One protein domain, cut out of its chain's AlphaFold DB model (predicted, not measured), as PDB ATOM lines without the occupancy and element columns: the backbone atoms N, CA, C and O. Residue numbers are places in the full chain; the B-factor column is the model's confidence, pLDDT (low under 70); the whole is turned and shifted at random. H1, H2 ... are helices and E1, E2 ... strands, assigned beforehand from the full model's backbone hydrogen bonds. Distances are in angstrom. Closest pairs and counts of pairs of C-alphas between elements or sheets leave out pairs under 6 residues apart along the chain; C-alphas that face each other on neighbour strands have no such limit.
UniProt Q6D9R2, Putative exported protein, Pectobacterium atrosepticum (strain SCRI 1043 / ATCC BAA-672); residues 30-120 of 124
ATOM      1  N   PHE A  30      19.536 -79.045 -15.200       97.31
ATOM      2  CA  PHE A  30      20.722 -78.312 -14.780       97.31
ATOM      3  C   PHE A  30      20.351 -77.146 -13.880       97.31
ATOM      4  O   PHE A  30      19.400 -76.422 -14.170       97.31
ATOM      5  N   VAL A  31      21.129 -76.918 -12.827       96.94
ATOM      6  CA  VAL A  31      20.886 -75.845 -11.859       96.94
ATOM      7  C   VAL A  31      22.163 -75.089 -11.501       96.94
ATOM      8  O   VAL A  31      23.277 -75.610 -11.608       96.94
ATOM      9  N   ARG A  32      21.994 -73.839 -11.062       96.19
ATOM     10  CA  ARG A  32      23.045 -72.996 -10.474       96.19
ATOM     11  C   ARG A  32      22.532 -72.309  -9.223       96.19
ATOM     12  O   ARG A  32      21.350 -71.978  -9.161       96.19
ATOM     13  N   GLN A  33      23.424 -72.057  -8.273       95.50
ATOM     14  CA  GLN A  33      23.094 -71.213  -7.133       95.50
ATOM     15  C   GLN A  33      22.906 -69.763  -7.595       95.50
ATOM     16  O   GLN A  33      23.780 -69.187  -8.246       95.50
ATOM     17  N   THR A  34      21.764 -69.173  -7.270       93.69
ATOM     18  CA  THR A  34      21.432 -67.773  -7.579       93.69
ATOM     19  C   THR A  34      21.101 -66.968  -6.332       93.69
ATOM     20  O   THR A  34      21.101 -65.737  -6.391       93.69
ATOM     21  N   GLN A  35      20.856 -67.642  -5.211       95.31
ATOM     22  CA  GLN A  35      20.608 -67.048  -3.905       95.31
ATOM     23  C   GLN A  35      21.274 -67.899  -2.828       95.31
ATOM     24  O   GLN A  35      21.629 -69.051  -3.074       95.31
ATOM     25  N   ARG A  36      21.402 -67.342  -1.628       93.81
ATOM     26  CA  ARG A  36      21.830 -68.072  -0.432       93.81
ATOM     27  C   ARG A  36      21.034 -67.607   0.774       93.81
ATOM     28  O   ARG A  36      20.721 -66.420   0.875       93.81
ATOM     29  N   TRP A  37      20.721 -68.519   1.685       94.81
ATOM     30  CA  TRP A  37      20.188 -68.142   2.989       94.81
ATOM     31  C   TRP A  37      21.305 -67.549   3.851       94.81
ATOM     32  O   TRP A  37      22.387 -68.123   3.961       94.81
ATOM     33  N   ASP A  38      21.059 -66.380   4.435       94.06
ATOM     34  CA  ASP A  38      21.949 -65.758   5.407       94.06
ATOM     35  C   ASP A  38      21.369 -65.920   6.809       94.06
ATOM     36  O   ASP A  38      20.358 -65.313   7.167       94.06
ATOM     37  N   GLU A  39      22.034 -66.746   7.612       91.75
ATOM     38  CA  GLU A  39      21.611 -67.080   8.974       91.75
ATOM     39  C   GLU A  39      21.645 -65.866   9.914       91.75
ATOM     40  O   GLU A  39      20.852 -65.775  10.848       91.75
ATOM     41  N   GLY A  40      22.544 -64.905   9.666       92.00
ATOM     42  CA  GLY A  40      22.683 -63.713  10.502       92.00
ATOM     43  C   GLY A  40      21.502 -62.749  10.371       92.00
ATOM     44  O   GLY A  40      21.082 -62.142  11.358       92.00
ATOM     45  N   SER A  41      20.958 -62.611   9.163       94.12
ATOM     46  CA  SER A  41      19.830 -61.724   8.860       94.12
ATOM     47  C   SER A  41      18.490 -62.445   8.707       94.12
ATOM     48  O   SER A  41      17.459 -61.774   8.656       94.12
ATOM     49  N   ASN A  42      18.483 -63.782   8.680       94.56
ATOM     50  CA  ASN A  42      17.319 -64.614   8.367       94.56
ATOM     51  C   ASN A  42      16.640 -64.199   7.054       94.56
ATOM     52  O   ASN A  42      15.421 -64.010   6.993       94.56
ATOM     53  N   GLN A  43      17.437 -64.005   6.004       95.75
ATOM     54  CA  GLN A  43      16.952 -63.600   4.686       95.75
ATOM     55  C   GLN A  43      17.706 -64.318   3.572       95.75
ATOM     56  O   GLN A  43      18.859 -64.713   3.726       95.75
ATOM     57  N   PHE A  44      17.064 -64.433   2.409       96.06
ATOM     58  CA  PHE A  44      17.770 -64.791   1.186       96.06
ATOM     59  C   PHE A  44      18.534 -63.583   0.655       96.06
ATOM     60  O   PHE A  44      17.959 -62.519   0.411       96.06
ATOM     61  N   LEU A  45      19.831 -63.765   0.441       95.62
ATOM     62  CA  LEU A  45      20.682 -62.810  -0.248       95.62
ATOM     63  C   LEU A  45      20.836 -63.222  -1.710       95.62
ATOM     64  O   LEU A  45      20.904 -64.405  -2.040       95.62
ATOM     65  N   SER A  46      20.918 -62.225  -2.590       95.50
ATOM     66  CA  SER A  46      21.209 -62.452  -4.004       95.50
ATOM     67  C   SER A  46      22.638 -62.963  -4.184       95.50
ATOM     68  O   SER A  46      23.578 -62.420  -3.602       95.50
ATOM     69  N   GLY A  47      22.796 -63.927  -5.086       92.19
ATOM     70  CA  GLY A  47      24.070 -64.552  -5.411       92.19
ATOM     71  C   GLY A  47      24.418 -65.728  -4.502       92.19
ATOM     72  O   GLY A  47      23.906 -65.876  -3.394       92.19
ATOM     73  N   ALA A  48      25.317 -66.564  -5.005       92.06
ATOM     74  CA  ALA A  48      25.930 -67.642  -4.247       92.06
ATOM     75  C   ALA A  48      26.965 -67.108  -3.243       92.06
ATOM     76  O   ALA A  48      27.376 -65.944  -3.304       92.06
ATOM     77  N   ALA A  49      27.420 -67.978  -2.342       89.50
ATOM     78  CA  ALA A  49      28.593 -67.687  -1.527       89.50
ATOM     79  C   ALA A  49      29.859 -67.567  -2.402       89.50
ATOM     80  O   ALA A  49      29.912 -68.041  -3.545       89.50
ATOM     81  N   GLU A  50      30.890 -66.909  -1.868       90.00
ATOM     82  CA  GLU A  50      32.183 -66.799  -2.546       90.00
ATOM     83  C   GLU A  50      32.744 -68.196  -2.850       90.00
ATOM     84  O   GLU A  50      32.794 -69.055  -1.976       90.00
ATOM     85  N   GLY A  51      33.155 -68.422  -4.101       90.25
ATOM     86  CA  GLY A  51      33.675 -69.713  -4.556       90.25
ATOM     87  C   GLY A  51      32.614 -70.737  -4.972       90.25
ATOM     88  O   GLY A  51      32.985 -71.774  -5.517       90.25
ATOM     89  N   GLU A  52      31.319 -70.460  -4.784       92.50
ATOM     90  CA  GLU A  52      30.238 -71.412  -5.087       92.50
ATOM     91  C   GLU A  52      29.452 -71.075  -6.369       92.50
ATOM     92  O   GLU A  52      28.928 -71.963  -7.042       92.50
ATOM     93  N   GLY A  53      29.391 -69.796  -6.753       89.62
ATOM     94  CA  GLY A  53      28.471 -69.317  -7.798       89.62
ATOM     95  C   GLY A  53      28.765 -69.745  -9.234       89.62
ATOM     96  O   GLY A  53      27.891 -69.631 -10.095       89.62
ATOM     97  N   GLU A  54      29.971 -70.235  -9.522       93.31
ATOM     98  CA  GLU A  54      30.313 -70.719 -10.863       93.31
ATOM     99  C   GLU A  54      29.873 -72.169 -11.098       93.31
ATOM    100  O   GLU A  54      29.733 -72.579 -12.256       93.31
ATOM    101  N   GLY A  55      29.613 -72.923 -10.024       95.75
ATOM    102  CA  GLY A  55      29.228 -74.327 -10.078       95.75
ATOM    103  C   GLY A  55      27.925 -74.537 -10.847       95.75
ATOM    104  O   GLY A  55      26.868 -74.016 -10.485       95.75
ATOM    105  N   CYS A  56      28.001 -75.324 -11.917       97.25
ATOM    106  CA  CYS A  56      26.855 -75.753 -12.700       97.25
ATOM    107  C   CYS A  56      26.624 -77.244 -12.498       97.25
ATOM    108  O   CYS A  56      27.492 -78.069 -12.794       97.25
ATOM    109  N   TRP A  57      25.438 -77.578 -12.010       97.94
ATOM    110  CA  TRP A  57      25.122 -78.902 -11.500       97.94
ATOM    111  C   TRP A  57      24.043 -79.569 -12.332       97.94
ATOM    112  O   TRP A  57      23.176 -78.889 -12.869       97.94
ATOM    113  N   GLN A  58      24.066 -80.897 -12.396       98.06
ATOM    114  CA  GLN A  58      22.960 -81.703 -12.898       98.06
ATOM    115  C   GLN A  58      22.272 -82.424 -11.746       98.06
ATOM    116  O   GLN A  58      22.944 -83.045 -10.923       98.06
ATOM    117  N   ILE A  59      20.945 -82.407 -11.721       97.94
ATOM    118  CA  ILE A  59      20.157 -83.191 -10.772       97.94
ATOM    119  C   ILE A  59      20.239 -84.667 -11.161       97.94
ATOM    120  O   ILE A  59      19.858 -85.048 -12.268       97.94
ATOM    121  N   THR A  60      20.728 -85.511 -10.256       98.12
ATOM    122  CA  THR A  60      20.878 -86.958 -10.483       98.12
ATOM    123  C   THR A  60      19.867 -87.792  -9.705       98.12
ATOM    124  O   THR A  60      19.525 -88.888 -10.144       98.12
ATOM    125  N   ALA A  61      19.337 -87.267  -8.598       96.88
ATOM    126  CA  ALA A  61      18.239 -87.873  -7.852       96.88
ATOM    127  C   ALA A  61      17.439 -86.813  -7.085       96.88
ATOM    128  O   ALA A  61      17.971 -85.778  -6.685       96.88
ATOM    129  N   THR A  62      16.163 -87.104  -6.840       94.62
ATOM    130  CA  THR A  62      15.263 -86.268  -6.039       94.62
ATOM    131  C   THR A  62      14.469 -87.144  -5.079       94.62
ATOM    132  O   THR A  62      13.903 -88.163  -5.479       94.62
ATOM    133  N   THR A  63      14.380 -86.717  -3.830       93.06
ATOM    134  CA  THR A  63      13.467 -87.255  -2.815       93.06
ATOM    135  C   THR A  63      12.635 -86.099  -2.250       93.06
ATOM    136  O   THR A  63      12.954 -84.941  -2.528       93.06
ATOM    137  N   PRO A  64      11.594 -86.356  -1.438       91.56
ATOM    138  CA  PRO A  64      10.838 -85.276  -0.808       91.56
ATOM    139  C   PRO A  64      11.682 -84.323   0.055       91.56
ATOM    140  O   PRO A  64      11.299 -83.172   0.211       91.56
ATOM    141  N   GLU A  65      12.818 -84.774   0.602       91.62
ATOM    142  CA  GLU A  65      13.619 -83.995   1.562       91.62
ATOM    143  C   GLU A  65      15.031 -83.653   1.077       91.62
ATOM    144  O   GLU A  65      15.749 -82.926   1.763       91.62
ATOM    145  N   ARG A  66      15.458 -84.201  -0.066       95.25
ATOM    146  CA  ARG A  66      16.842 -84.107  -0.557       95.25
ATOM    147  C   ARG A  66      16.915 -84.118  -2.073       95.25
ATOM    148  O   ARG A  66      16.113 -84.797  -2.720       95.25
ATOM    149  N   ILE A  67      17.949 -83.487  -2.614       96.69
ATOM    150  CA  ILE A  67      18.383 -83.667  -4.003       96.69
ATOM    151  C   ILE A  67      19.839 -84.125  -4.040       96.69
ATOM    152  O   ILE A  67      20.634 -83.725  -3.194       96.69
ATOM    153  N   ALA A  68      20.188 -84.935  -5.034       97.69
ATOM    154  CA  ALA A  68      21.575 -85.230  -5.367       97.69
ATOM    155  C   ALA A  68      21.956 -84.458  -6.629       97.69
ATOM    156  O   ALA A  68      21.232 -84.482  -7.632       97.69
ATOM    157  N   LEU A  69      23.095 -83.780  -6.575       97.88
ATOM    158  CA  LEU A  69      23.633 -82.948  -7.640       97.88
ATOM    159  C   LEU A  69      24.983 -83.496  -8.077       97.88
ATOM    160  O   LEU A  69      25.775 -83.895  -7.237       97.88
ATOM    161  N   LYS A  70      25.269 -83.489  -9.378       97.88
ATOM    162  CA  LYS A  70      26.594 -83.789  -9.936       97.88
ATOM    163  C   LYS A  70      27.196 -82.534 -10.545       97.88
ATOM    164  O   LYS A  70      26.538 -81.904 -11.375       97.88
ATOM    165  N   LEU A  71      28.425 -82.180 -10.176       97.62
ATOM    166  CA  LEU A  71      29.097 -81.010 -10.741       97.62
ATOM    167  C   LEU A  71      29.450 -81.298 -12.201       97.62
ATOM    168  O   LEU A  71      30.195 -82.233 -12.493       97.62
ATOM    169  N   ILE A  72      28.906 -80.514 -13.129       97.88
ATOM    170  CA  ILE A  72      29.157 -80.683 -14.566       97.88
ATOM    171  C   ILE A  72      30.241 -79.727 -15.045       97.88
ATOM    172  O   ILE A  72      31.071 -80.113 -15.867       97.88
ATOM    173  N   SER A  73      30.243 -78.492 -14.541       97.25
ATOM    174  CA  SER A  73      31.252 -77.496 -14.892       97.25
ATOM    175  C   SER A  73      31.328 -76.347 -13.891       97.25
ATOM    176  O   SER A  73      30.483 -76.223 -13.003       97.25
ATOM    177  N   GLY A  74      32.332 -75.488 -14.077       94.25
ATOM    178  CA  GLY A  74      32.591 -74.337 -13.220       94.25
ATOM    179  C   GLY A  74      33.392 -74.684 -11.971       94.25
ATOM    180  O   GLY A  74      33.698 -75.846 -11.698       94.25
ATOM    181  N   HIS A  75      33.766 -73.646 -11.228       92.56
ATOM    182  CA  HIS A  75      34.437 -73.787  -9.948       92.56
ATOM    183  C   HIS A  75      33.409 -73.839  -8.817       92.56
ATOM    184  O   HIS A  75      32.534 -72.979  -8.728       92.56
ATOM    185  N   PHE A  76      33.527 -74.834  -7.942       94.81
ATOM    186  CA  PHE A  76      32.737 -74.899  -6.720       94.81
ATOM    187  C   PHE A  76      33.629 -75.268  -5.541       94.81
ATOM    188  O   PHE A  76      34.183 -76.368  -5.488       94.81
ATOM    189  N   LYS A  77      33.770 -74.345  -4.595       94.88
ATOM    190  CA  LYS A  77      34.516 -74.537  -3.357       94.88
ATOM    191  C   LYS A  77      33.645 -74.095  -2.177       94.88
ATOM    192  O   LYS A  77      33.596 -72.898  -1.900       94.88
ATOM    193  N   PRO A  78      32.993 -75.034  -1.478       90.56
ATOM    194  CA  PRO A  78      32.211 -74.695  -0.305       90.56
ATOM    195  C   PRO A  78      33.137 -74.338   0.861       90.56
ATOM    196  O   PRO A  78      34.266 -74.829   0.951       90.56
ATOM    197  N   TRP A  79      32.648 -73.509   1.780       87.62
ATOM    198  CA  TRP A  79      33.439 -72.988   2.905       87.62
ATOM    199  C   TRP A  79      34.037 -74.073   3.818       87.62
ATOM    200  O   TRP A  79      35.077 -73.851   4.434       87.62
ATOM    201  N   TRP A  80      33.389 -75.237   3.911       86.50
ATOM    202  CA  TRP A  80      33.818 -76.363   4.744       86.50
ATOM    203  C   TRP A  80      34.868 -77.254   4.075       86.50
ATOM    204  O   TRP A  80      35.438 -78.121   4.737       86.50
ATOM    205  N   SER A  81      35.124 -77.076   2.776       90.25
ATOM    206  CA  SER A  81      36.101 -77.879   2.044       90.25
ATOM    207  C   SER A  81      37.403 -77.115   1.830       90.25
ATOM    208  O   SER A  81      37.432 -76.007   1.288       90.25
ATOM    209  N   ASP A  82      38.520 -77.765   2.156       92.56
ATOM    210  CA  ASP A  82      39.858 -77.241   1.862       92.56
ATOM    211  C   ASP A  82      40.122 -77.139   0.351       92.56
ATOM    212  O   ASP A  82      40.943 -76.330  -0.097       92.56
ATOM    213  N   LYS A  83      39.433 -77.964  -0.449       92.88
ATOM    214  CA  LYS A  83      39.616 -78.072  -1.900       92.88
ATOM    215  C   LYS A  83      38.302 -77.862  -2.656       92.88
ATOM    216  O   LYS A  83      37.240 -78.199  -2.138       92.88
ATOM    217  N   PRO A  84      38.361 -77.354  -3.897       93.88
ATOM    218  CA  PRO A  84      37.200 -77.356  -4.775       93.88
ATOM    219  C   PRO A  84      36.702 -78.783  -5.012       93.88
ATOM    220  O   PRO A  84      37.512 -79.708  -5.116       93.88
ATOM    221  N   ILE A  85      35.387 -78.932  -5.134       93.69
ATOM    222  CA  ILE A  85      34.756 -80.181  -5.559       93.69
ATOM    223  C   ILE A  85      35.126 -80.429  -7.020       93.69
ATOM    224  O   ILE A  85      35.111 -79.504  -7.843       93.69
ATOM    225  N   ALA A  86      35.514 -81.659  -7.349       95.38
ATOM    226  CA  ALA A  86      35.960 -81.968  -8.698       95.38
ATOM    227  C   ALA A  86      34.769 -82.112  -9.654       95.38
ATOM    228  O   ALA A  86      33.692 -82.587  -9.295       95.38
ATOM    229  N   ILE A  87      34.972 -81.738 -10.920       96.38
ATOM    230  CA  ILE A  87      33.977 -81.992 -11.964       96.38
ATOM    231  C   ILE A  87      33.705 -83.498 -12.036       96.38
ATOM    232  O   ILE A  87      34.621 -84.315 -12.118       96.38
ATOM    233  N   GLY A  88      32.424 -83.849 -12.049       96.25
ATOM    234  CA  GLY A  88      31.941 -85.219 -12.060       96.25
ATOM    235  C   GLY A  88      31.624 -85.791 -10.681       96.25
ATOM    236  O   GLY A  88      30.976 -86.838 -10.633       96.25
ATOM    237  N   GLU A  89      32.023 -85.126  -9.596       96.75
ATOM    238  CA  GLU A  89      31.641 -85.515  -8.238       96.75
ATOM    239  C   GLU A  89      30.192 -85.130  -7.935       96.75
ATOM    240  O   GLU A  89      29.634 -84.201  -8.532       96.75
ATOM    241  N   SER A  90      29.588 -85.885  -7.019       95.69
ATOM    242  CA  SER A  90      28.214 -85.683  -6.581       95.69
ATOM    243  C   SER A  90      28.159 -85.210  -5.136       95.69
ATOM    244  O   SER A  90      28.981 -85.628  -4.324       95.69
ATOM    245  N   ASP A  91      27.147 -84.409  -4.826       93.44
ATOM    246  CA  ASP A  91      26.849 -83.914  -3.486       93.44
ATOM    247  C   ASP A  91      25.337 -83.959  -3.206       93.44
ATOM    248  O   ASP A  91      24.521 -83.906  -4.135       93.44
ATOM    249  N   GLU A  92      24.953 -84.068  -1.934       95.44
ATOM    250  CA  GLU A  92      23.555 -84.093  -1.492       95.44
ATOM    251  C   GLU A  92      23.168 -82.784  -0.804       95.44
ATOM    252  O   GLU A  92      23.823 -82.332   0.129       95.44
ATOM    253  N   TRP A  93      22.038 -82.214  -1.219       95.19
ATOM    254  CA  TRP A  93      21.540 -80.933  -0.722       95.19
ATOM    255  C   TRP A  93      20.161 -81.093  -0.085       95.19
ATOM    256  O   TRP A  93      19.295 -81.809  -0.600       95.19
ATOM    257  N   PHE A  94      19.958 -80.419   1.044       95.88
ATOM    258  CA  PHE A  94      18.729 -80.419   1.839       95.88
ATOM    259  C   PHE A  94      18.657 -79.138   2.676       95.88
ATOM    260  O   PHE A  94      19.695 -78.549   2.964       95.88
ATOM    261  N   ASP A  95      17.452 -78.715   3.070       96.38
ATOM    262  CA  ASP A  95      17.300 -77.503   3.888       96.38
ATOM    263  C   ASP A  95      18.090 -77.632   5.195       96.38
ATOM    264  O   ASP A  95      18.002 -78.649   5.901       96.38
ATOM    265  N   SER A  96      18.826 -76.581   5.534       94.88
ATOM    266  CA  SER A  96      19.583 -76.480   6.771       94.88
ATOM    267  C   SER A  96      18.656 -76.527   7.991       94.88
ATOM    268  O   SER A  96      17.490 -76.119   7.959       94.88
ATOM    269  N   GLY A  97      19.183 -77.025   9.113       95.50
ATOM    270  CA  GLY A  97      18.448 -77.025  10.382       95.50
ATOM    271  C   GLY A  97      18.075 -75.608  10.824       95.50
ATOM    272  O   GLY A  97      16.936 -75.368  11.212       95.50
ATOM    273  N   ILE A  98      19.001 -74.660  10.664       95.38
ATOM    274  CA  ILE A  98      18.815 -73.254  11.045       95.38
ATOM    275  C   ILE A  98      17.705 -72.605  10.210       95.38
ATOM    276  O   ILE A  98      16.825 -71.943  10.763       95.38
ATOM    277  N   TYR A  99      17.673 -72.849   8.895       96.69
ATOM    278  CA  TYR A  99      16.568 -72.387   8.057       96.69
ATOM    279  C   TYR A  99      15.227 -72.974   8.506       96.69
ATOM    280  O   TYR A  99      14.248 -72.235   8.631       96.69
ATOM    281  N   LYS A 100      15.172 -74.286   8.770       96.62
ATOM    282  CA  LYS A 100      13.949 -74.969   9.221       96.62
ATOM    283  C   LYS A 100      13.436 -74.432  10.557       96.62
ATOM    284  O   LYS A 100      12.230 -74.265  10.713       96.62
ATOM    285  N   GLU A 101      14.329 -74.135  11.496       96.44
ATOM    286  CA  GLU A 101      13.980 -73.523  12.784       96.44
ATOM    287  C   GLU A 101      13.399 -72.115  12.611       96.44
ATOM    288  O   GLU A 101      12.391 -71.782  13.236       96.44
ATOM    289  N   ALA A 102      13.987 -71.305  11.726       96.31
ATOM    290  CA  ALA A 102      13.481 -69.973  11.409       96.31
ATOM    291  C   ALA A 102      12.169 -70.006  10.596       96.31
ATOM    292  O   ALA A 102      11.375 -69.065  10.662       96.31
ATOM    293  N   ASN A 103      11.922 -71.085   9.847       96.19
ATOM    294  CA  ASN A 103      10.827 -71.201   8.882       96.19
ATOM    295  C   ASN A 103      10.033 -72.524   9.036       96.19
ATOM    296  O   ASN A 103       9.917 -73.292   8.077       96.19
ATOM    297  N   PRO A 104       9.414 -72.800  10.201       95.94
ATOM    298  CA  PRO A 104       8.886 -74.130  10.544       95.94
ATOM    299  C   PRO A 104       7.685 -74.595   9.706       95.94
ATOM    300  O   PRO A 104       7.342 -75.773   9.721       95.94
ATOM    301  N   ASN A 105       7.026 -73.677   8.994       96.25
ATOM    302  CA  ASN A 105       5.835 -73.963   8.189       96.25
ATOM    303  C   ASN A 105       6.131 -74.038   6.686       96.25
ATOM    304  O   ASN A 105       5.196 -74.151   5.890       96.25
ATOM    305  N   MET A 106       7.396 -73.912   6.284       94.81
ATOM    306  CA  MET A 106       7.744 -73.971   4.872       94.81
ATOM    307  C   MET A 106       7.712 -75.414   4.351       94.81
ATOM    308  O   MET A 106       8.004 -76.349   5.100       94.81
ATOM    309  N   PRO A 107       7.349 -75.619   3.070       94.06
ATOM    310  CA  PRO A 107       7.414 -76.938   2.453       94.06
ATOM    311  C   PRO A 107       8.840 -77.513   2.480       94.06
ATOM    312  O   PRO A 107       9.801 -76.744   2.464       94.06
ATOM    313  N   PRO A 108       9.002 -78.847   2.430       91.56
ATOM    314  CA  PRO A 108      10.313 -79.459   2.256       91.56
ATOM    315  C   PRO A 108      11.055 -78.919   1.027       91.56
ATOM    316  O   PRO A 108      10.450 -78.691  -0.029       91.56
ATOM    317  N   LEU A 109      12.372 -78.781   1.161       94.50
ATOM    318  CA  LEU A 109      13.288 -78.268   0.144       94.50
ATOM    319  C   LEU A 109      13.057 -76.800  -0.240       94.50
ATOM    320  O   LEU A 109      13.514 -76.382  -1.304       94.50
ATOM    321  N   SER A 110      12.345 -76.003   0.561       95.38
ATOM    322  CA  SER A 110      12.080 -74.606   0.199       95.38
ATOM    323  C   SER A 110      13.333 -73.731   0.213       95.38
ATOM    324  O   SER A 110      13.408 -72.799  -0.586       95.38
ATOM    325  N   GLU A 111      14.321 -74.027   1.063       96.06
ATOM    326  CA  GLU A 111      15.615 -73.340   1.033       96.06
ATOM    327  C   GLU A 111      16.352 -73.698  -0.246       96.06
ATOM    328  O   GLU A 111      16.743 -72.822  -1.015       96.06
ATOM    329  N   ILE A 112      16.473 -74.997  -0.518       96.00
ATOM    330  CA  ILE A 112      17.218 -75.482  -1.677       96.00
ATOM    331  C   ILE A 112      16.578 -74.975  -2.974       96.00
ATOM    332  O   ILE A 112      17.282 -74.463  -3.844       96.00
ATOM    333  N   LYS A 113      15.244 -75.012  -3.084       94.25
ATOM    334  CA  LYS A 113      14.489 -74.472  -4.232       94.25
ATOM    335  C   LYS A 113      14.619 -72.962  -4.407       94.25
ATOM    336  O   LYS A 113      14.461 -72.483  -5.525       94.25
ATOM    337  N   ALA A 114      14.885 -72.215  -3.339       94.38
ATOM    338  CA  ALA A 114      15.166 -70.784  -3.431       94.38
ATOM    339  C   ALA A 114      16.631 -70.511  -3.814       94.38
ATOM    340  O   ALA A 114      16.902 -69.597  -4.592       94.38
ATOM    341  N   THR A 115      17.560 -71.324  -3.307       95.00
ATOM    342  CA  THR A 115      19.003 -71.239  -3.570       95.00
ATOM    343  C   THR A 115      19.336 -71.522  -5.032       95.00
ATOM    344  O   THR A 115      20.151 -70.815  -5.627       95.00
ATOM    345  N   PHE A 116      18.708 -72.534  -5.634       95.38
ATOM    346  CA  PHE A 116      19.022 -72.983  -6.989       95.38
ATOM    347  C   PHE A 116      17.992 -72.535  -8.025       95.38
ATOM    348  O   PHE A 116      16.786 -72.658  -7.836       95.38
ATOM    349  N   SER A 117      18.470 -72.106  -9.191       93.75
ATOM    350  CA  SER A 117      17.635 -71.863 -10.371       93.75
ATOM    351  C   SER A 117      18.025 -72.784 -11.519       93.75
ATOM    352  O   SER A 117      19.211 -73.028 -11.753       93.75
ATOM    353  N   THR A 118      17.024 -73.264 -12.259       94.56
ATOM    354  CA  THR A 118      17.237 -74.084 -13.455       94.56
ATOM    355  C   THR A 118      17.911 -73.271 -14.560       94.56
ATOM    356  O   THR A 118      17.558 -72.118 -14.810       94.56
ATOM    357  N   VAL A 119      18.870 -73.883 -15.251       94.50
ATOM    358  CA  VAL A 119      19.567 -73.322 -16.412       94.50
ATOM    359  C   VAL A 119      19.451 -74.270 -17.603       94.50
ATOM    360  O   VAL A 119      19.325 -75.478 -17.443       94.50
ATOM    361  N   ALA A 120      19.509 -73.735 -18.824       94.50
ATOM    362  CA  ALA A 120      19.306 -74.542 -20.032       94.50
ATOM    363  C   ALA A 120      20.430 -75.567 -20.292       94.50
ATOM    364  O   ALA A 120      20.200 -76.587 -20.936       94.50
TER     365      ALA A 120
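AT A GLANCE: This is residues 30 to 120 of the 124 residues of the protein "Putative exported protein" of Pectobacterium atrosepticum (strain SCRI 1043 / ATCC BAA-672) (UniProt Q6D9R2). A strongly twisted, curled sheet of five strands, E6, E5, E4, E1 and E7, is continued at E1 by a two-stranded hairpin, E2 and E3. The short helix H2 sits between E2 and E6 near the middle, while the short helix H1 is out at one end. The printed part has 91 residues, with two named helices and seven named strands in the order E1 E2 E3 E4 E5 E6 H1 H2 E7; the class is mixed, helices and strands. Both sheets are antiparallel, the larger in the order E6 - E5 - E4 - E1 - E7. The whole is compact, with a radius of gyration of the C-alphas of 12.8 A and spans of 35 by 27 by 25 A.

HOW THE PARTS SIT: E4, residues 56 to 62, E5, residues 67 to 73, and E6, residues 90 to 93, form a meander, each strand the antiparallel neighbour of the one before. N 60 and O 68 are 2.9 A apart across E4 and E5, a hairpin, and N 69 and O 91 are 2.8 A apart across E5 and E6, also a hairpin; both are within hydrogen-bond range. E1, residues 30 to 33, is antiparallel to E4 at 113 degrees, with N 31 and O 57 2.8 A apart. E7, residues 116 to 119, is antiparallel to E1, with N 117 and O 32 2.9 A apart; E6 and E7 are the edge strands. E1 runs on into E2, residues 35 to 38, at 39 degrees. E2 and E3, residues 43 to 46, form a hairpin, with N 45 and O 36 2.8 A apart. H2, residues 110 to 115, only grazes the five-stranded sheet; its closest C-alphas to E2 are those of Thr 115 and Gln 35, 4.5 A apart. H1, residues 97 to 102, is not on that sheet; it is close to H2 but not clearly touching, the closest C-alphas being those of Tyr 99 and Glu 111, 7.2 A apart, and their lines are about perpendicular at 74 degrees. In H1 and H2 every O i to N i+4 pair is within hydrogen-bond range.

IN THESE COORDINATES: From first to last C-alpha, E4 measures 17.0 A and E5 18.0 A; E1 measures 10.7 A, E2 9.5 A, E3 9.7 A, E6 10.1 A, E7 9.4 A, H1 8.7 A and H2 8.6 A. E1 begins at C-alpha 30, (20.722, -78.312, -14.780), and E7 ends at C-alpha 119, (19.567, -73.322, -16.412).

THE WHOLE: The C-alphas farthest apart, those of Ile 87 and Asn 105, are 35.5 A apart. The printed part has no cut. The link from E5 to E6, residues 74 to 89, is long. The mean pLDDT of the printed part is 94.7, and no printed residue is under 70.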